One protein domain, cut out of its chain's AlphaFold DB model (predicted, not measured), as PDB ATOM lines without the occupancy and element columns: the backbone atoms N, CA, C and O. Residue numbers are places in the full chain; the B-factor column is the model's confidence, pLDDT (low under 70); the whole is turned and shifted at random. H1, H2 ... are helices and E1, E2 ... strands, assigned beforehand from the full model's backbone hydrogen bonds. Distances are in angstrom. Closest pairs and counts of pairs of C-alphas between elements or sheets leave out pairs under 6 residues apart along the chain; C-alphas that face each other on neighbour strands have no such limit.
ATOM      1  N   VAL A  11      -7.172 -18.448 -31.260       90.88
ATOM      2  CA  VAL A  11      -7.574 -18.358 -32.659       90.88
ATOM      3  C   VAL A  11      -6.647 -17.380 -33.351       90.88
ATOM      4  O   VAL A  11      -6.520 -16.229 -32.921       90.88
ATOM      5  N   ARG A  12      -6.025 -17.836 -34.436       94.31
ATOM      6  CA  ARG A  12      -5.345 -16.978 -35.405       94.31
ATOM      7  C   ARG A  12      -6.300 -16.706 -36.553       94.31
ATOM      8  O   ARG A  12      -6.852 -17.641 -37.118       94.31
ATOM      9  N   LYS A  13      -6.460 -15.440 -36.928       95.06
ATOM     10  CA  LYS A  13      -7.289 -15.009 -38.054       95.06
ATOM     11  C   LYS A  13      -6.463 -14.252 -39.069       95.06
ATOM     12  O   LYS A  13      -5.793 -13.288 -38.712       95.06
ATOM     13  N   HIS A  14      -6.595 -14.626 -40.328       96.75
ATOM     14  CA  HIS A  14      -6.154 -13.857 -41.477       96.75
ATOM     15  C   HIS A  14      -7.367 -13.115 -42.031       96.75
ATOM     16  O   HIS A  14      -8.293 -13.723 -42.566       96.75
ATOM     17  N   VAL A  15      -7.385 -11.797 -41.849       96.81
ATOM     18  CA  VAL A  15      -8.477 -10.924 -42.281       96.81
ATOM     19  C   VAL A  15      -8.011 -10.125 -43.478       96.81
ATOM     20  O   VAL A  15      -7.111  -9.298 -43.350       96.81
ATOM     21  N   THR A  16      -8.662 -10.329 -44.614       97.00
ATOM     22  CA  THR A  16      -8.408  -9.599 -45.851       97.00
ATOM     23  C   THR A  16      -9.645  -8.809 -46.229       97.00
ATOM     24  O   THR A  16     -10.749  -9.349 -46.236       97.00
ATOM     25  N   LYS A  17      -9.473  -7.537 -46.578       96.06
ATOM     26  CA  LYS A  17     -10.523  -6.700 -47.159       96.06
ATOM     27  C   LYS A  17      -9.937  -5.868 -48.285       96.06
ATOM     28  O   LYS A  17      -8.955  -5.164 -48.062       96.06
ATOM     29  N   ASP A  18     -10.531  -5.958 -49.472       91.88
ATOM     30  CA  ASP A  18     -10.159  -5.160 -50.647       91.88
ATOM     31  C   ASP A  18      -8.631  -5.164 -50.909       91.88
ATOM     32  O   ASP A  18      -8.014  -4.140 -51.187       91.88
ATOM     33  N   GLY A  19      -7.996  -6.334 -50.745       89.25
ATOM     34  CA  GLY A  19      -6.549  -6.543 -50.915       89.25
ATOM     35  C   GLY A  19      -5.674  -6.249 -49.686       89.25
ATOM     36  O   GLY A  19      -4.519  -6.668 -49.649       89.25
ATOM     37  N   HIS A  20      -6.202  -5.599 -48.648       94.25
ATOM     38  CA  HIS A  20      -5.469  -5.304 -47.415       94.25
ATOM     39  C   HIS A  20      -5.647  -6.415 -46.382       94.25
ATOM     40  O   HIS A  20      -6.776  -6.768 -46.049       94.25
ATOM     41  N   SER A  21      -4.538  -6.937 -45.848       95.62
ATOM     42  CA  SER A  21      -4.541  -8.094 -44.941       95.62
ATOM     43  C   SER A  21      -3.991  -7.759 -43.556       95.62
ATOM     44  O   SER A  21      -3.015  -7.023 -43.436       95.62
ATOM     45  N   HIS A  22      -4.589  -8.342 -42.519       95.94
ATOM     46  CA  HIS A  22      -4.134  -8.267 -41.132       95.94
ATOM     47  C   HIS A  22      -4.232  -9.641 -40.472       95.94
ATOM     48  O   HIS A  22      -5.156 -10.403 -40.751       95.94
ATOM     49  N   ILE A  23      -3.300  -9.931 -39.565       96.38
ATOM     50  CA  ILE A  23      -3.350 -11.126 -38.721       96.38
ATOM     51  C   ILE A  23      -3.794 -10.713 -37.321       96.38
ATOM     52  O   ILE A  23      -3.294  -9.734 -36.767       96.38
ATOM     53  N   ILE A  24      -4.749 -11.451 -36.759       93.81
ATOM     54  CA  ILE A  24      -5.266 -11.247 -35.407       93.81
ATOM     55  C   ILE A  24      -5.118 -12.560 -34.645       93.81
ATOM     56  O   ILE A  24      -5.664 -13.570 -35.068       93.81
ATOM     57  N   GLU A  25      -4.434 -12.539 -33.505       93.06
ATOM     58  CA  GLU A  25      -4.345 -13.684 -32.592       93.06
ATOM     59  C   GLU A  25      -4.964 -13.316 -31.247       93.06
ATOM     60  O   GLU A  25      -4.654 -12.260 -30.686       93.06
ATOM     61  N   ARG A  26      -5.883 -14.147 -30.747       88.62
ATOM     62  CA  ARG A  26      -6.565 -13.919 -29.463       88.62
ATOM     63  C   ARG A  26      -6.853 -15.240 -28.756       88.62
ATOM     64  O   ARG A  26      -7.216 -16.217 -29.402       88.62
ATOM     65  N   GLY A  27      -6.732 -15.236 -27.431       86.44
ATOM     66  CA  GLY A  27      -7.298 -16.258 -26.546       86.44
ATOM     67  C   GLY A  27      -8.591 -15.770 -25.880       86.44
ATOM     68  O   GLY A  27      -9.040 -14.654 -26.143       86.44
ATOM     69  N   ASN A  28      -9.159 -16.584 -24.982       84.19
ATOM     70  CA  ASN A  28     -10.411 -16.293 -24.257       84.19
ATOM     71  C   ASN A  28     -11.574 -15.918 -25.192       84.19
ATOM     72  O   ASN A  28     -12.245 -14.906 -24.998       84.19
ATOM     73  N   ILE A  29     -11.775 -16.724 -26.234       86.19
ATOM     74  CA  ILE A  29     -12.791 -16.477 -27.257       86.19
ATOM     75  C   ILE A  29     -14.196 -16.667 -26.678       86.19
ATOM     76  O   ILE A  29     -14.525 -17.735 -26.157       86.19
ATOM     77  N   ASP A  30     -15.049 -15.651 -26.825       88.00
ATOM     78  CA  ASP A  30     -16.493 -15.836 -26.696       88.00
ATOM     79  C   ASP A  30     -17.008 -16.524 -27.966       88.00
ATOM     80  O   ASP A  30     -17.308 -15.889 -28.976       88.00
ATOM     81  N   TRP A  31     -17.119 -17.850 -27.913       85.75
ATOM     82  CA  TRP A  31     -17.586 -18.659 -29.041       85.75
ATOM     83  C   TRP A  31     -19.005 -18.327 -29.500       85.75
ATOM     84  O   TRP A  31     -19.368 -18.621 -30.643       85.75
ATOM     85  N   LYS A  32     -19.828 -17.741 -28.625       86.25
ATOM     86  CA  LYS A  32     -21.180 -17.335 -28.993       86.25
ATOM     87  C   LYS A  32     -21.127 -16.122 -29.908       86.25
ATOM     88  O   LYS A  32     -21.880 -16.120 -30.879       86.25
ATOM     89  N   GLU A  33     -20.291 -15.138 -29.597       87.88
ATOM     90  CA  GLU A  33     -20.066 -13.961 -30.443       87.88
ATOM     91  C   GLU A  33     -19.311 -14.348 -31.720       87.88
ATOM     92  O   GLU A  33     -19.736 -14.023 -32.826       87.88
ATOM     93  N   GLU A  34     -18.245 -15.134 -31.573       88.38
ATOM     94  CA  GLU A  34     -17.352 -15.525 -32.663       88.38
ATOM     95  C   GLU A  34     -18.075 -16.235 -33.813       88.38
ATOM     96  O   GLU A  34     -17.826 -15.967 -34.989       88.38
ATOM     97  N   LEU A  35     -18.989 -17.148 -33.475       88.94
ATOM     98  CA  LEU A  35     -19.713 -17.971 -34.443       88.94
ATOM     99  C   LEU A  35     -21.137 -17.461 -34.702       88.94
ATOM    100  O   LEU A  35     -21.963 -18.200 -35.243       88.94
ATOM    101  N   ASP A  36     -21.463 -16.221 -34.326       89.31
ATOM    102  CA  ASP A  36     -22.835 -15.712 -34.435       89.31
ATOM    103  C   ASP A  36     -23.344 -15.658 -35.881       89.31
ATOM    104  O   ASP A  36     -24.496 -15.996 -36.153       89.31
ATOM    105  N   VAL A  37     -22.455 -15.388 -36.839       85.50
ATOM    106  CA  VAL A  37     -22.783 -15.413 -38.274       85.50
ATOM    107  C   VAL A  37     -23.284 -16.782 -38.756       85.50
ATOM    108  O   VAL A  37     -24.122 -16.856 -39.652       85.50
ATOM    109  N   PHE A  38     -22.832 -17.880 -38.138       89.31
ATOM    110  CA  PHE A  38     -23.339 -19.220 -38.439       89.31
ATOM    111  C   PHE A  38     -24.731 -19.441 -37.836       89.31
ATOM    112  O   PHE A  38     -25.529 -20.175 -38.412       89.31
ATOM    113  N   LYS A  39     -25.070 -18.776 -36.722       85.69
ATOM    114  CA  LYS A  39     -26.439 -18.802 -36.176       85.69
ATOM    115  C   LYS A  39     -27.414 -18.046 -37.062       85.69
ATOM    116  O   LYS A  39     -28.556 -18.468 -37.222       85.69
ATOM    117  N   GLU A  40     -26.974 -16.954 -37.686       85.56
ATOM    118  CA  GLU A  40     -27.805 -16.264 -38.672       85.56
ATOM    119  C   GLU A  40     -28.176 -17.171 -39.852       85.56
ATOM    120  O   GLU A  40     -29.244 -16.998 -40.442       85.56
ATOM    121  N   ALA A  41     -27.329 -18.154 -40.157       88.81
ATOM    122  CA  ALA A  41     -27.551 -19.144 -41.197       88.81
ATOM    123  C   ALA A  41     -28.415 -20.347 -40.769       88.81
ATOM    124  O   ALA A  41     -28.580 -21.276 -41.558       88.81
ATOM    125  N   ASP A  42     -28.980 -20.349 -39.556       90.69
ATOM    126  CA  ASP A  42     -29.823 -21.450 -39.090       90.69
ATOM    127  C   ASP A  42     -31.061 -21.615 -39.981       90.69
ATOM    128  O   ASP A  42     -31.930 -20.741 -40.044       90.69
ATOM    129  N   ILE A  43     -31.135 -22.763 -40.657       92.38
ATOM    130  CA  ILE A  43     -32.226 -23.113 -41.567       92.38
ATOM    131  C   ILE A  43     -33.498 -23.569 -40.840       92.38
ATOM    132  O   ILE A  43     -34.555 -23.652 -41.459       92.38
ATOM    133  N   ASN A  44     -33.439 -23.824 -39.527       92.25
ATOM    134  CA  ASN A  44     -34.564 -24.337 -38.734       92.25
ATOM    135  C   ASN A  44     -35.572 -23.256 -38.310       92.25
ATOM    136  O   ASN A  44     -36.438 -23.492 -37.459       92.25
ATOM    137  N   ARG A  45     -35.489 -22.056 -38.892       91.88
ATOM    138  CA  ARG A  45     -36.416 -20.958 -38.605       91.88
ATOM    139  C   ARG A  45     -37.853 -21.359 -38.964       91.88
ATOM    140  O   ARG A  45     -38.082 -21.853 -40.068       91.88
ATOM    141  N   PRO A  46     -38.854 -21.072 -38.105       93.31
ATOM    142  CA  PRO A  46     -40.250 -21.416 -38.387       93.31
ATOM    143  C   PRO A  46     -40.771 -20.893 -39.732       93.31
ATOM    144  O   PRO A  46     -41.553 -21.580 -40.380       93.31
ATOM    145  N   ALA A  47     -40.311 -19.712 -40.158       92.62
ATOM    146  CA  ALA A  47     -40.697 -19.084 -41.421       92.62
ATOM    147  C   ALA A  47     -40.146 -19.792 -42.674       92.62
ATOM    148  O   ALA A  47     -40.611 -19.505 -43.767       92.62
ATOM    149  N   TRP A  48     -39.166 -20.692 -42.536       94.62
ATOM    150  CA  TRP A  48     -38.536 -21.407 -43.656       94.62
ATOM    151  C   TRP A  48     -38.909 -22.894 -43.693       94.62
ATOM    152  O   TRP A  48     -38.298 -23.701 -44.398       94.62
ATOM    153  N   ARG A  49     -39.899 -23.293 -42.891       93.12
ATOM    154  CA  ARG A  49     -40.324 -24.686 -42.792       93.12
ATOM    155  C   ARG A  49     -40.829 -25.181 -44.148       93.12
ATOM    156  O   ARG A  49     -41.828 -24.686 -44.648       93.12
ATOM    157  N   GLY A  50     -40.183 -26.219 -44.676       94.50
ATOM    158  CA  GLY A  50     -40.543 -26.829 -45.962       94.50
ATOM    159  C   GLY A  50     -39.922 -26.148 -47.184       94.50
ATOM    160  O   GLY A  50     -40.113 -26.630 -48.296       94.50
ATOM    161  N   GLU A  51     -39.138 -25.087 -46.990       97.25
ATOM    162  CA  GLU A  51     -38.564 -24.297 -48.086       97.25
ATOM    163  C   GLU A  51     -37.269 -24.894 -48.650       97.25
ATOM    164  O   GLU A  51     -36.830 -24.525 -49.739       97.25
ATOM    165  N   PHE A  52     -36.653 -25.833 -47.928       97.69
ATOM    166  CA  PHE A  52     -35.417 -26.496 -48.330       97.69
ATOM    167  C   PHE A  52     -35.692 -27.904 -48.853       97.69
ATOM    168  O   PHE A  52     -36.292 -28.739 -48.174       97.69
ATOM    169  N   LYS A  53     -35.177 -28.190 -50.048       97.75
ATOM    170  CA  LYS A  53     -35.023 -29.553 -50.554       97.75
ATOM    171  C   LYS A  53     -33.803 -30.183 -49.898       97.75
ATOM    172  O   LYS A  53     -32.776 -29.522 -49.758       97.75
ATOM    173  N   VAL A  54     -33.927 -31.452 -49.528       97.50
ATOM    174  CA  VAL A  54     -32.861 -32.216 -48.878       97.50
ATOM    175  C   VAL A  54     -32.385 -33.306 -49.823       97.50
ATOM    176  O   VAL A  54     -33.201 -34.055 -50.358       97.50
ATOM    177  N   ASP A  55     -31.075 -33.388 -50.003       97.38
ATOM    178  CA  ASP A  55     -30.389 -34.486 -50.676       97.38
ATOM    179  C   ASP A  55     -29.274 -35.021 -49.771       97.38
ATOM    180  O   ASP A  55     -28.826 -34.338 -48.843       97.38
ATOM    181  N   SER A  56     -28.830 -36.253 -50.005       96.38
ATOM    182  CA  SER A  56     -27.738 -36.833 -49.236       96.38
ATOM    183  C   SER A  56     -26.931 -37.858 -50.012       96.38
ATOM    184  O   SER A  56     -27.478 -38.673 -50.754       96.38
ATOM    185  N   ILE A  57     -25.625 -37.872 -49.761       97.12
ATOM    186  CA  ILE A  57     -24.687 -38.834 -50.331       97.12
ATOM    187  C   ILE A  57     -24.008 -39.582 -49.184       97.12
ATOM    188  O   ILE A  57     -23.460 -38.984 -48.258       97.12
ATOM    189  N   SER A  58     -24.025 -40.912 -49.259       96.62
ATOM    190  CA  SER A  58     -23.284 -41.782 -48.345       96.62
ATOM    191  C   SER A  58     -21.973 -42.198 -49.001       96.62
ATOM    192  O   SER A  58     -21.977 -42.892 -50.016       96.62
ATOM    193  N   LEU A  59     -20.857 -41.761 -48.426       94.31
ATOM    194  CA  LEU A  59     -19.510 -42.185 -48.801       94.31
ATOM    195  C   LEU A  59     -19.007 -43.226 -47.793       94.31
ATOM    196  O   LEU A  59     -19.716 -43.589 -46.849       94.31
ATOM    197  N   GLU A  60     -17.792 -43.741 -47.990       92.69
ATOM    198  CA  GLU A  60     -17.235 -44.807 -47.148       92.69
ATOM    199  C   GLU A  60     -17.291 -44.433 -45.655       92.69
ATOM    200  O   GLU A  60     -17.970 -45.115 -44.883       92.69
ATOM    201  N   ARG A  61     -16.699 -43.287 -45.287       95.12
ATOM    202  CA  ARG A  61     -16.569 -42.816 -43.892       95.12
ATOM    203  C   ARG A  61     -17.510 -41.680 -43.498       95.12
ATOM    204  O   ARG A  61     -17.729 -41.449 -42.314       95.12
ATOM    205  N   VAL A  62     -18.090 -40.983 -44.472       97.31
ATOM    206  CA  VAL A  62     -18.893 -39.780 -44.212       97.31
ATOM    207  C   VAL A  62     -20.267 -39.851 -44.854       97.31
ATOM    208  O   VAL A  62     -20.462 -40.487 -45.889       97.31
ATOM    209  N   PHE A  63     -21.220 -39.170 -44.233       97.31
ATOM    210  CA  PHE A  63     -22.528 -38.878 -44.794       97.31
ATOM    211  C   PHE A  63     -22.607 -37.371 -45.035       97.31
ATOM    212  O   PHE A  63     -22.315 -36.579 -44.139       97.31
ATOM    213  N   VAL A  64     -22.935 -36.976 -46.261       98.19
ATOM    214  CA  VAL A  64     -23.024 -35.573 -46.674       98.19
ATOM    215  C   VAL A  64     -24.488 -35.252 -46.912       98.19
ATOM    216  O   VAL A  64     -25.132 -35.931 -47.707       98.19
ATOM    217  N   ILE A  65     -25.008 -34.240 -46.225       98.00
ATOM    218  CA  ILE A  65     -26.394 -33.781 -46.339       98.00
ATOM    219  C   ILE A  65     -26.382 -32.384 -46.937       98.00
ATOM    220  O   ILE A  65     -25.703 -31.504 -46.413       98.00
ATOM    221  N   THR A  66     -27.160 -32.177 -47.992       98.38
ATOM    222  CA  THR A  66     -27.295 -30.885 -48.661       98.38
ATOM    223  C   THR A  66     -28.728 -30.392 -48.528       98.38
ATOM    224  O   THR A  66     -29.668 -31.067 -48.945       98.38
ATOM    225  N   TYR A  67     -28.890 -29.193 -47.981       98.19
ATOM    226  CA  TYR A  67     -30.146 -28.456 -47.918       98.19
ATOM    227  C   TYR A  67     -30.073 -27.300 -48.902       98.19
ATOM    228  O   TYR A  67     -29.213 -26.431 -48.765       98.19
ATOM    229  N   LYS A  68     -30.982 -27.254 -49.874       98.12
ATOM    230  CA  LYS A  68     -30.985 -26.207 -50.897       98.12
ATOM    231  C   LYS A  68     -32.371 -25.616 -51.094       98.12
ATOM    232  O   LYS A  68     -33.357 -26.350 -51.155       98.12
ATOM    233  N   THR A  69     -32.442 -24.302 -51.253       98.00
ATOM    234  CA  THR A  69     -33.663 -23.600 -51.652       98.00
ATOM    235  C   THR A  69     -33.392 -22.661 -52.819       98.00
ATOM    236  O   THR A  69     -32.313 -22.085 -52.935       98.00
ATOM    237  N   GLU A  70     -34.392 -22.506 -53.682       95.81
ATOM    238  CA  GLU A  70     -34.412 -21.485 -54.737       95.81
ATOM    239  C   GLU A  70     -35.361 -20.328 -54.370       95.81
ATOM    240  O   GLU A  70     -35.552 -19.417 -55.168       95.81
ATOM    241  N   ASN A  71     -35.963 -20.341 -53.170       95.94
ATOM    242  CA  ASN A  71     -36.825 -19.257 -52.704       95.94
ATOM    243  C   ASN A  71     -35.997 -17.970 -52.578       95.94
ATOM    244  O   ASN A  71     -35.049 -17.911 -51.792       95.94
ATOM    245  N   GLU A  72     -36.331 -16.942 -53.359       93.75
ATOM    246  CA  GLU A  72     -35.578 -15.688 -53.422       93.75
ATOM    247  C   GLU A  72     -35.594 -14.908 -52.098       93.75
ATOM    248  O   GLU A  72     -34.580 -14.290 -51.768       93.75
ATOM    249  N   GLU A  73     -36.661 -15.028 -51.303       93.56
ATOM    250  CA  GLU A  73     -36.853 -14.310 -50.035       93.56
ATOM    251  C   GLU A  73     -35.975 -14.844 -48.894       93.56
ATOM    252  O   GLU A  73     -35.731 -14.140 -47.913       93.56
ATOM    253  N   ILE A  74     -35.466 -16.075 -49.011       95.81
ATOM    254  CA  ILE A  74     -34.619 -16.707 -47.994       95.81
ATOM    255  C   ILE A  74     -33.148 -16.421 -48.298       95.81
ATOM    256  O   ILE A  74     -32.648 -16.903 -49.312       95.81
ATOM    257  N   PRO A  75     -32.394 -15.708 -47.442       95.69
ATOM    258  CA  PRO A  75     -30.996 -15.402 -47.738       95.69
ATOM    259  C   PRO A  75     -30.093 -16.637 -47.789       95.69
ATOM    260  O   PRO A  75     -29.155 -16.663 -48.574       95.69
ATOM    261  N   VAL A  76     -30.352 -17.657 -46.968       97.31
ATOM    262  CA  VAL A  76     -29.580 -18.911 -46.953       97.31
ATOM    263  C   VAL A  76     -30.025 -19.790 -48.119       97.31
ATOM    264  O   VAL A  76     -31.159 -20.254 -48.139       97.31
ATOM    265  N   LYS A  77     -29.150 -20.019 -49.101       97.81
ATOM    266  CA  LYS A  77     -29.494 -20.754 -50.332       97.81
ATOM    267  C   LYS A  77     -29.066 -22.211 -50.296       97.81
ATOM    268  O   LYS A  77     -29.749 -23.063 -50.858       97.81
ATOM    269  N   ASN A  78     -27.940 -22.486 -49.651       98.19
ATOM    270  CA  ASN A  78     -27.337 -23.807 -49.611       98.19
ATOM    271  C   ASN A  78     -26.682 -24.027 -48.248       98.19
ATOM    272  O   ASN A  78     -25.973 -23.148 -47.765       98.19
ATOM    273  N   VAL A  79     -26.917 -25.189 -47.644       98.19
ATOM    274  CA  VAL A  79     -26.205 -25.658 -46.453       98.19
ATOM    275  C   VAL A  79     -25.758 -27.085 -46.699       98.19
ATOM    276  O   VAL A  79     -26.586 -27.940 -47.006       98.19
ATOM    277  N   VAL A  80     -24.468 -27.352 -46.534       98.31
ATOM    278  CA  VAL A  80     -23.914 -28.705 -46.610       98.31
ATOM    279  C   VAL A  80     -23.370 -29.083 -45.244       98.31
ATOM    280  O   VAL A  80     -22.612 -28.328 -44.642       98.31
ATOM    281  N   VAL A  81     -23.760 -30.256 -44.757       97.94
ATOM    282  CA  VAL A  81     -23.281 -30.816 -43.494       97.94
ATOM    283  C   VAL A  81     -22.618 -32.152 -43.776       97.94
ATOM    284  O   VAL A  81     -23.250 -33.071 -44.300       97.94
ATOM    285  N   THR A  82     -21.352 -32.277 -43.397       98.31
ATOM    286  CA  THR A  82     -20.614 -33.538 -43.454       98.31
ATOM    287  C   THR A  82     -20.534 -34.119 -42.056       98.31
ATOM    288  O   THR A  82     -20.057 -33.461 -41.128       98.31
ATOM    289  N   VAL A  83     -20.991 -35.357 -41.899       97.62
ATOM    290  CA  VAL A  83     -20.937 -36.085 -40.630       97.62
ATOM    291  C   VAL A  83     -20.140 -37.370 -40.777       97.62
ATOM    292  O   VAL A  83     -20.211 -38.053 -41.801       97.62
ATOM    293  N   ASP A  84     -19.400 -37.712 -39.734       97.31
ATOM    294  CA  ASP A  84     -18.744 -39.004 -39.606       97.31
ATOM    295  C   ASP A  84     -19.794 -40.102 -39.377       97.31
ATOM    296  O   ASP A  84     -20.713 -39.957 -38.561       97.31
ATOM    297  N   LYS A  85     -19.704 -41.205 -40.125       95.75
ATOM    298  CA  LYS A  85     -20.733 -42.252 -40.083       95.75
ATOM    299  C   LYS A  85     -20.704 -43.076 -38.803       95.75
ATOM    300  O   LYS A  85     -21.776 -43.539 -38.402       95.75
ATOM    301  N   ASP A  86     -19.549 -43.227 -38.171       94.94
ATOM    302  CA  ASP A  86     -19.380 -44.108 -37.018       94.94
ATOM    303  C   ASP A  86     -19.687 -43.358 -35.722       94.94
ATOM    304  O   ASP A  86     -20.505 -43.789 -34.910       94.94
ATOM    305  N   THR A  87     -19.095 -42.178 -35.565       95.31
ATOM    306  CA  THR A  87     -19.207 -41.338 -34.367       95.31
ATOM    307  C   THR A  87     -20.420 -40.410 -34.388       95.31
ATOM    308  O   THR A  87     -20.780 -39.854 -33.350       95.31
ATOM    309  N   LYS A  88     -21.046 -40.215 -35.560       94.06
ATOM    310  CA  LYS A  88     -22.113 -39.224 -35.805       94.06
ATOM    311  C   LYS A  88     -21.695 -37.777 -35.542       94.06
ATOM    312  O   LYS A  88     -22.551 -36.895 -35.465       94.06
ATOM    313  N   GLN A  89     -20.397 -37.510 -35.413       94.44
ATOM    314  CA  GLN A  89     -19.897 -36.161 -35.204       94.44
ATOM    315  C   GLN A  89     -20.018 -35.341 -36.487       94.44
ATOM    316  O   GLN A  89     -19.748 -35.828 -37.585       94.44
ATOM    317  N   CYS A  90     -20.410 -34.076 -36.346       94.94
ATOM    318  CA  CYS A  90     -20.326 -33.117 -37.438       94.94
ATOM    319  C   CYS A  90     -18.856 -32.770 -37.683       94.94
ATOM    320  O   CYS A  90     -18.168 -32.306 -36.775       94.94
ATOM    321  N   LEU A  91     -18.386 -33.016 -38.902       96.38
ATOM    322  CA  LEU A  91     -17.019 -32.740 -39.326       96.38
ATOM    323  C   LEU A  91     -16.923 -31.356 -39.958       96.38
ATOM    324  O   LEU A  91     -16.016 -30.595 -39.635       96.38
ATOM    325  N   GLN A  92     -17.862 -31.035 -40.851       96.88
ATOM    326  CA  GLN A  92     -17.848 -29.791 -41.612       96.88
ATOM    327  C   GLN A  92     -19.256 -29.247 -41.831       96.88
ATOM    328  O   GLN A  92     -20.216 -30.007 -41.986       96.88
ATOM    329  N   ILE A  93     -19.351 -27.920 -41.883       97.44
ATOM    330  CA  ILE A  93     -20.542 -27.186 -42.307       97.44
ATOM    331  C   ILE A  93     -20.105 -26.155 -43.342       97.44
ATOM    332  O   ILE A  93     -19.176 -25.388 -43.086       97.44
ATOM    333  N   SER A  94     -20.792 -26.093 -44.478       98.19
ATOM    334  CA  SER A  94     -20.722 -24.944 -45.377       98.19
ATOM    335  C   SER A  94     -22.094 -24.320 -45.575       98.19
ATOM    336  O   SER A  94     -23.114 -25.009 -45.555       98.19
ATOM    337  N   VAL A  95     -22.125 -23.000 -45.734       98.38
ATOM    338  CA  VAL A  95     -23.345 -22.225 -45.955       98.38
ATOM    339  C   VAL A  95     -23.080 -21.213 -47.054       98.38
ATOM    340  O   VAL A  95     -22.154 -20.418 -46.926       98.38
ATOM    341  N   ASP A  96     -23.943 -21.169 -48.062       98.31
ATOM    342  CA  ASP A  96     -23.987 -20.072 -49.024       98.31
ATOM    343  C   ASP A  96     -25.218 -19.200 -48.773       98.31
ATOM    344  O   ASP A  96     -26.362 -19.673 -48.727       98.31
ATOM    345  N   ARG A  97     -24.978 -17.898 -48.629       97.31
ATOM    346  CA  ARG A  97     -25.989 -16.859 -48.467       97.31
ATOM    347  C   ARG A  97     -25.964 -15.934 -49.672       97.31
ATOM    348  O   ARG A  97     -24.898 -15.538 -50.140       97.31
ATOM    349  N   ARG A  98     -27.148 -15.549 -50.133       97.19
ATOM    350  CA  ARG A  98     -27.334 -14.569 -51.195       97.19
ATOM    351  C   ARG A  98     -28.515 -13.665 -50.897       97.19
ATOM    352  O   ARG A  98     -29.623 -14.133 -50.645       97.19
ATOM    353  N   THR A  99     -28.299 -12.367 -51.027       95.38
ATOM    354  CA  THR A  99     -29.363 -11.361 -51.059       95.38
ATOM    355  C   THR A  99     -29.150 -10.477 -52.271       95.38
ATOM    356  O   THR A  99     -28.029 -10.066 -52.554       95.38
ATOM    357  N   LYS A 100     -30.219 -10.193 -53.010       95.19
ATOM    358  CA  LYS A 100     -30.161  -9.341 -54.194       95.19
ATOM    359  C   LYS A 100     -31.425  -8.507 -54.279       95.19
ATOM    360  O   LYS A 100     -32.526  -9.031 -54.166       95.19
ATOM    361  N   ASN A 101     -31.254  -7.217 -54.504       94.69
ATOM    362  CA  ASN A 101     -32.317  -6.308 -54.900       94.69
ATOM    363  C   ASN A 101     -31.743  -5.279 -55.884       94.69
ATOM    364  O   ASN A 101     -30.620  -5.419 -56.365       94.69
ATOM    365  N   PHE A 102     -32.526  -4.256 -56.215       94.62
ATOM    366  CA  PHE A 102     -32.114  -3.214 -57.153       94.62
ATOM    367  C   PHE A 102     -30.914  -2.374 -56.666       94.62
ATOM    368  O   PHE A 102     -30.110  -1.910 -57.471       94.62
ATOM    369  N   LEU A 103     -30.790  -2.169 -55.354       96.50
ATOM    370  CA  LEU A 103     -29.784  -1.288 -54.761       96.50
ATOM    371  C   LEU A 103     -28.462  -2.003 -54.479       96.50
ATOM    372  O   LEU A 103     -27.415  -1.360 -54.504       96.50
ATOM    373  N   TYR A 104     -28.499  -3.306 -54.192       97.31
ATOM    374  CA  TYR A 104     -27.292  -4.075 -53.909       97.31
ATOM    375  C   TYR A 104     -27.467  -5.585 -54.102       97.31
ATOM    376  O   TYR A 104     -28.577  -6.130 -54.060       97.31
ATOM    377  N   SER A 105     -26.334  -6.274 -54.222       97.44
ATOM    378  CA  SER A 105     -26.222  -7.723 -54.074       97.44
ATOM    379  C   SER A 105     -25.136  -8.094 -53.078       97.44
ATOM    380  O   SER A 105     -24.065  -7.490 -53.068       97.44
ATOM    381  N   SER A 106     -25.401  -9.114 -52.272       97.31
ATOM    382  CA  SER A 106     -24.439  -9.701 -51.352       97.31
ATOM    383  C   SER A 106     -24.414 -11.213 -51.521       97.31
ATOM    384  O   SER A 106     -25.461 -11.860 -51.466       97.31
ATOM    385  N   ASP A 107     -23.212 -11.754 -51.691       97.69
ATOM    386  CA  ASP A 107     -22.916 -13.182 -51.653       97.69
ATOM    387  C   ASP A 107     -21.963 -13.434 -50.482       97.69
ATOM    388  O   ASP A 107     -20.974 -12.716 -50.316       97.69
ATOM    389  N   GLN A 108     -22.252 -14.437 -49.662       97.75
ATOM    390  CA  GLN A 108     -21.398 -14.824 -48.545       97.75
ATOM    391  C   GLN A 108     -21.330 -16.344 -48.448       97.75
ATOM    392  O   GLN A 108     -22.366 -17.002 -48.420       97.75
ATOM    393  N   SER A 109     -20.122 -16.885 -48.334       98.25
ATOM    394  CA  SER A 109     -19.890 -18.300 -48.055       98.25
ATOM    395  C   SER A 109     -19.216 -18.447 -46.697       98.25
ATOM    396  O   SER A 109     -18.221 -17.776 -46.403       98.25
ATOM    397  N   LEU A 110     -19.777 -19.314 -45.864       98.12
ATOM    398  CA  LEU A 110     -19.281 -19.655 -44.537       98.12
ATOM    399  C   LEU A 110     -18.836 -21.114 -44.548       98.12
ATOM    400  O   LEU A 110     -19.525 -21.962 -45.108       98.12
ATOM    401  N   TYR A 111     -17.719 -21.406 -43.897       98.00
ATOM    402  CA  TYR A 111     -17.174 -22.750 -43.759       98.00
ATOM    403  C   TYR A 111     -16.721 -22.951 -42.325       98.00
ATOM    404  O   TYR A 111     -16.068 -22.083 -41.753       98.00
ATOM    405  N   PHE A 112     -17.042 -24.096 -41.754       96.00
ATOM    406  CA  PHE A 112     -16.599 -24.497 -40.431       96.00
ATOM    407  C   PHE A 112     -16.083 -25.926 -40.513       96.00
ATOM    408  O   PHE A 112     -16.784 -26.790 -41.041       96.00
ATOM    409  N   THR A 113     -14.898 -26.172 -39.959       95.50
ATOM    410  CA  THR A 113     -14.343 -27.515 -39.795       95.50
ATOM    411  C   THR A 113     -14.085 -27.764 -38.316       95.50
ATOM    412  O   THR A 113     -13.345 -27.030 -37.656       95.50
ATOM    413  N   THR A 114     -14.705 -28.813 -37.782       91.19
ATOM    414  CA  THR A 114     -14.590 -29.181 -36.371       91.19
ATOM    415  C   THR A 114     -13.136 -29.455 -36.006       91.19
ATOM    416  O   THR A 114     -12.491 -30.309 -36.602       91.19
ATOM    417  N   GLY A 115     -12.639 -28.748 -34.990       88.94
ATOM    418  CA  GLY A 115     -11.275 -28.907 -34.481       88.94
ATOM    419  C   GLY A 115     -10.199 -28.153 -35.263       88.94
ATOM    420  O   GLY A 115      -9.107 -28.007 -34.733       88.94
ATOM    421  N   GLU A 116     -10.503 -27.620 -36.450       91.38
ATOM    422  CA  GLU A 116      -9.521 -26.900 -37.275       91.38
ATOM    423  C   GLU A 116      -9.764 -25.393 -37.293       91.38
ATOM    424  O   GLU A 116      -8.828 -24.618 -37.128       91.38
ATOM    425  N   GLY A 117     -11.006 -24.949 -37.493       92.75
ATOM    426  CA  GLY A 117     -11.284 -23.527 -37.633       92.75
ATOM    427  C   GLY A 117     -12.484 -23.216 -38.508       92.75
ATOM    428  O   GLY A 117     -13.383 -24.036 -38.711       92.75
ATOM    429  N   TYR A 118     -12.514 -21.989 -39.015       95.12
ATOM    430  CA  TYR A 118     -13.618 -21.508 -39.831       95.12
ATOM    431  C   TYR A 118     -13.165 -20.445 -40.826       95.12
ATOM    432  O   TYR A 118     -12.197 -19.718 -40.609       95.12
ATOM    433  N   MET A 119     -13.899 -20.330 -41.924       96.88
ATOM    434  CA  MET A 119     -13.646 -19.361 -42.974       96.88
ATOM    435  C   MET A 119     -14.933 -18.650 -43.365       96.88
ATOM    436  O   MET A 119     -16.010 -19.239 -43.418       96.88
ATOM    437  N   MET A 120     -14.806 -17.372 -43.686       96.56
ATOM    438  CA  MET A 120     -15.876 -16.549 -44.216       96.56
ATOM    439  C   MET A 120     -15.354 -15.806 -45.429       96.56
ATOM    440  O   MET A 120     -14.274 -15.222 -45.378       96.56
ATOM    441  N   LYS A 121     -16.119 -15.802 -46.513       97.62
ATOM    442  CA  LYS A 121     -15.825 -15.027 -47.719       97.62
ATOM    443  C   LYS A 121     -17.079 -14.282 -48.119       97.62
ATOM    444  O   LYS A 121     -18.165 -14.849 -48.060       97.62
ATOM    445  N   GLY A 122     -16.938 -13.018 -48.492       97.62
ATOM    446  CA  GLY A 122     -18.077 -12.193 -48.856       97.62
ATOM    447  C   GLY A 122     -17.762 -11.237 -49.986       97.62
ATOM    448  O   GLY A 122     -16.649 -10.722 -50.085       97.62
ATOM    449  N   LYS A 123     -18.774 -10.997 -50.814       97.94
ATOM    450  CA  LYS A 123     -18.788  -9.974 -51.853       97.94
ATOM    451  C   LYS A 123     -20.033  -9.121 -51.675       97.94
ATOM    452  O   LYS A 123     -21.129  -9.649 -51.483       97.94
ATOM    453  N   LEU A 124     -19.858  -7.810 -51.721       97.62
ATOM    454  CA  LEU A 124     -20.932  -6.828 -51.699       97.62
ATOM    455  C   LEU A 124     -20.763  -5.927 -52.915       97.62
ATOM    456  O   LEU A 124     -19.724  -5.297 -53.065       97.62
ATOM    457  N   SER A 125     -21.799  -5.843 -53.739       97.88
ATOM    458  CA  SER A 125     -21.884  -4.881 -54.833       97.88
ATOM    459  C   SER A 125     -23.027  -3.925 -54.540       97.88
ATOM    460  O   SER A 125     -24.171  -4.360 -54.381       97.88
ATOM    461  N   VAL A 126     -22.721  -2.636 -54.422       97.56
ATOM    462  CA  VAL A 126     -23.711  -1.572 -54.255       97.56
ATOM    463  C   VAL A 126     -23.819  -0.819 -55.571       97.56
ATOM    464  O   VAL A 126     -22.855  -0.198 -56.024       97.56
ATOM    465  N   THR A 127     -25.005  -0.866 -56.175       95.12
ATOM    466  CA  THR A 127     -25.281  -0.326 -57.508       95.12
ATOM    467  C   THR A 127     -24.762   1.109 -57.639       95.12
ATOM    468  O   THR A 127     -25.179   1.991 -56.891       95.12
ATOM    469  N   LEU A 128     -23.871   1.338 -58.615       93.12
ATOM    470  CA  LEU A 128     -23.247   2.634 -58.949       93.12
ATOM    471  C   LEU A 128     -22.304   3.240 -57.893       93.12
ATOM    472  O   LEU A 128     -21.816   4.347 -58.119       93.12
ATOM    473  N   LEU A 129     -22.037   2.566 -56.770       95.94
ATOM    474  CA  LEU A 129     -21.215   3.126 -55.693       95.94
ATOM    475  C   LEU A 129     -19.877   2.404 -55.544       95.94
ATOM    476  O   LEU A 129     -18.834   3.025 -55.735       95.94
ATOM    477  N   PHE A 130     -19.893   1.123 -55.184       95.88
ATOM    478  CA  PHE A 130     -18.668   0.358 -54.970       95.88
ATOM    479  C   PHE A 130     -18.936  -1.144 -54.969       95.88
ATOM    480  O   PHE A 130     -20.042  -1.596 -54.666       95.88
ATOM    481  N   ASP A 131     -17.864  -1.890 -55.208       96.56
ATOM    482  CA  ASP A 131     -17.764  -3.306 -54.898       96.56
ATOM    483  C   ASP A 131     -16.775  -3.476 -53.742       96.56
ATOM    484  O   ASP A 131     -15.797  -2.734 -53.638       96.56
ATOM    485  N   SER A 132     -17.040  -4.426 -52.851       96.88
ATOM    486  CA  SER A 132     -16.130  -4.781 -51.765       96.88
ATOM    487  C   SER A 132     -16.098  -6.286 -51.575       96.88
ATOM    488  O   SER A 132     -17.131  -6.962 -51.626       96.88
ATOM    489  N   GLU A 133     -14.903  -6.806 -51.332       97.50
ATOM    490  CA  GLU A 133     -14.669  -8.215 -51.058       97.50
ATOM    491  C   GLU A 133     -13.877  -8.372 -49.763       97.50
ATOM    492  O   GLU A 133     -12.963  -7.602 -49.457       97.50
ATOM    493  N   TYR A 134     -14.212  -9.402 -48.994       97.19
ATOM    494  CA  TYR A 134     -13.460  -9.747 -47.797       97.19
ATOM    495  C   TYR A 134     -13.338 -11.255 -47.616       97.19
ATOM    496  O   TYR A 134     -14.181 -12.037 -48.066       97.19
ATOM    497  N   SER A 135     -12.298 -11.652 -46.891       97.50
ATOM    498  CA  SER A 135     -12.145 -12.997 -46.360       97.50
ATOM    499  C   SER A 135     -11.650 -12.959 -44.922       97.50
ATOM    500  O   SER A 135     -10.827 -12.127 -44.549       97.50
ATOM    501  N   ILE A 136     -12.155 -13.876 -44.109       96.69
ATOM    502  CA  ILE A 136     -11.675 -14.144 -42.759       96.69
ATOM    503  C   ILE A 136     -11.379 -15.633 -42.722       96.69
ATOM    504  O   ILE A 136     -12.293 -16.435 -42.875       96.69
ATOM    505  N   GLU A 137     -10.120 -15.998 -42.552       96.75
ATOM    506  CA  GLU A 137      -9.673 -17.385 -42.423       96.75
ATOM    507  C   GLU A 137      -9.129 -17.568 -41.014       96.75
ATOM    508  O   GLU A 137      -8.217 -16.851 -40.610       96.75
ATOM    509  N   SER A 138      -9.738 -18.466 -40.247       94.38
ATOM    510  CA  SER A 138      -9.420 -18.681 -38.840       94.38
ATOM    511  C   SER A 138      -8.942 -20.103 -38.617       94.38
ATOM    512  O   SER A 138      -9.570 -21.047 -39.094       94.38
ATOM    513  N   GLU A 139      -7.875 -20.233 -37.844       92.94
ATOM    514  CA  GLU A 139      -7.292 -21.496 -37.407       92.94
ATOM    515  C   GLU A 139      -7.354 -21.567 -35.880       92.94
ATOM    516  O   GLU A 139      -7.003 -20.607 -35.179       92.94
ATOM    517  N   PHE A 140      -7.821 -22.700 -35.365       89.81
ATOM    518  CA  PHE A 140      -7.737 -23.039 -33.955       89.81
ATOM    519  C   PHE A 140      -6.319 -23.502 -33.669       89.81
ATOM    520  O   PHE A 140      -5.858 -24.502 -34.209       89.81
ATOM    521  N   ILE A 141      -5.628 -22.768 -32.808       85.31
ATOM    522  CA  ILE A 141      -4.262 -23.086 -32.417       85.31
ATOM    523  C   ILE A 141      -4.265 -23.554 -30.959       85.31
ATOM    524  O   ILE A 141      -4.922 -22.967 -30.092       85.31
ATOM    525  N   GLU A 142      -3.563 -24.656 -30.692       68.44
ATOM    526  CA  GLU A 142      -3.285 -25.082 -29.321       68.44
ATOM    527  C   GLU A 142      -2.259 -24.126 -28.699       68.44
ATOM    528  O   GLU A 142      -1.296 -23.726 -29.355       68.44
TER     529      GLU A 142
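What this domain is: This is residues 11 to 142 of the 143 residues of an uncharacterized protein of Flavobacteriales bacterium (UniProt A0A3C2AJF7). The domain is one broad, twisted wall of nine antiparallel strands, with a single strap of chain, residues 27 to 52, passing over one face from the edge strand E2 to the edge strand E3. The two very short helices H1 and H2 lie in this strap, H2 just reaching the sheet and H1 held off it, while the other face of the wall is bare. The printed part has 132 residues, with two named helices and nine named strands in the order E1 E2 H1 H2 E3 E4 E5 E6 E7 E8 E9, and its class is mostly strand. Side by side the strands run E2, E1, E9, E8, E7, E6, E5, E4, E3, so that the first hairpin stands beside the last strand. The whole is only just compact, close to loose, with a radius of gyration of the C-alphas of 16.5 A and spans of 49 by 41 by 26 A.

Where its parts are: E1, residues 11 to 17, begins at C-alpha 11, at (-7.574, -18.358, -32.659), and is 18.8 A long. E2, residues 20 to 26, is 19.9 A long. H1, residues 31 to 34, spans 4.8 A, and H2, residues 36 to 40, spans 6.6 A. After residues 41 to 52, which hold no named element, E3, residues 53 to 58, begins at C-alpha 53, at (-35.023, -29.553, -50.554), and is 17.1 A long. E4, residues 62 to 68, is 19.4 A long, and E5, residues 76 to 84, is 24.0 A long. E6, residues 90 to 100, measures 30.7 A, E7, residues 104 to 113, 30.3 A, and E8, residues 117 to 126, 30.2 A. E9, residues 130 to 141, is the longest strand at 35.6 A and ends at C-alpha 141, at (-4.262, -23.086, -32.417).

How they stand to each other: E1 and E2 form a hairpin, with N 13 and O 24 2.8 A apart, within hydrogen-bond range. On its other side E1 is the antiparallel neighbour of E9, at 167 degrees between directions, with N 14 and O 137 at 2.8 A. E3 to E9 form a meander, each strand the antiparallel neighbour of the one before, and each two that follow each other are a hairpin. Pairs within hydrogen-bond range are N 55 and O 66 at 2.9 A for E3 and E4, N 65 and O 81 at 2.9 A for E4 and E5, and N 80 and O 94 at 2.9 A for E5 and E6. Further on they are N 97 and O 108 at 2.8 A for E6 and E7, N 109 and O 121 at 2.8 A for E7 and E8, and N 120 and O 136 at 2.8 A for E8 and E9. From edge to edge the strands' lines turn by 71 degrees. H1 is not on the sheet. H2 is on the sheet but only grazes it, with its residues 37 to 40; its closest C-alphas to E7 are those of Phe 38 and Leu 110, 7.3 A apart. H1 and H2 meet only through their link. In H2 every O i to N i+4 pair is within hydrogen-bond range; H1 is too short for such a pair, and its one O i to N i+3 pair is not within range.

The domain as a whole: The two C-alphas farthest apart are those of Asp 86 and Leu 128, at 51.8 A, while those of Val 11 and Glu 142 are 8.6 A apart. The printed part has no cut. The link from H2 to E3, with 12 residues, is long; that from E4 to E5 is short but not tight, and the others are tight. The mean pLDDT of the printed part is 94.5, and residue 142 alone is under 70.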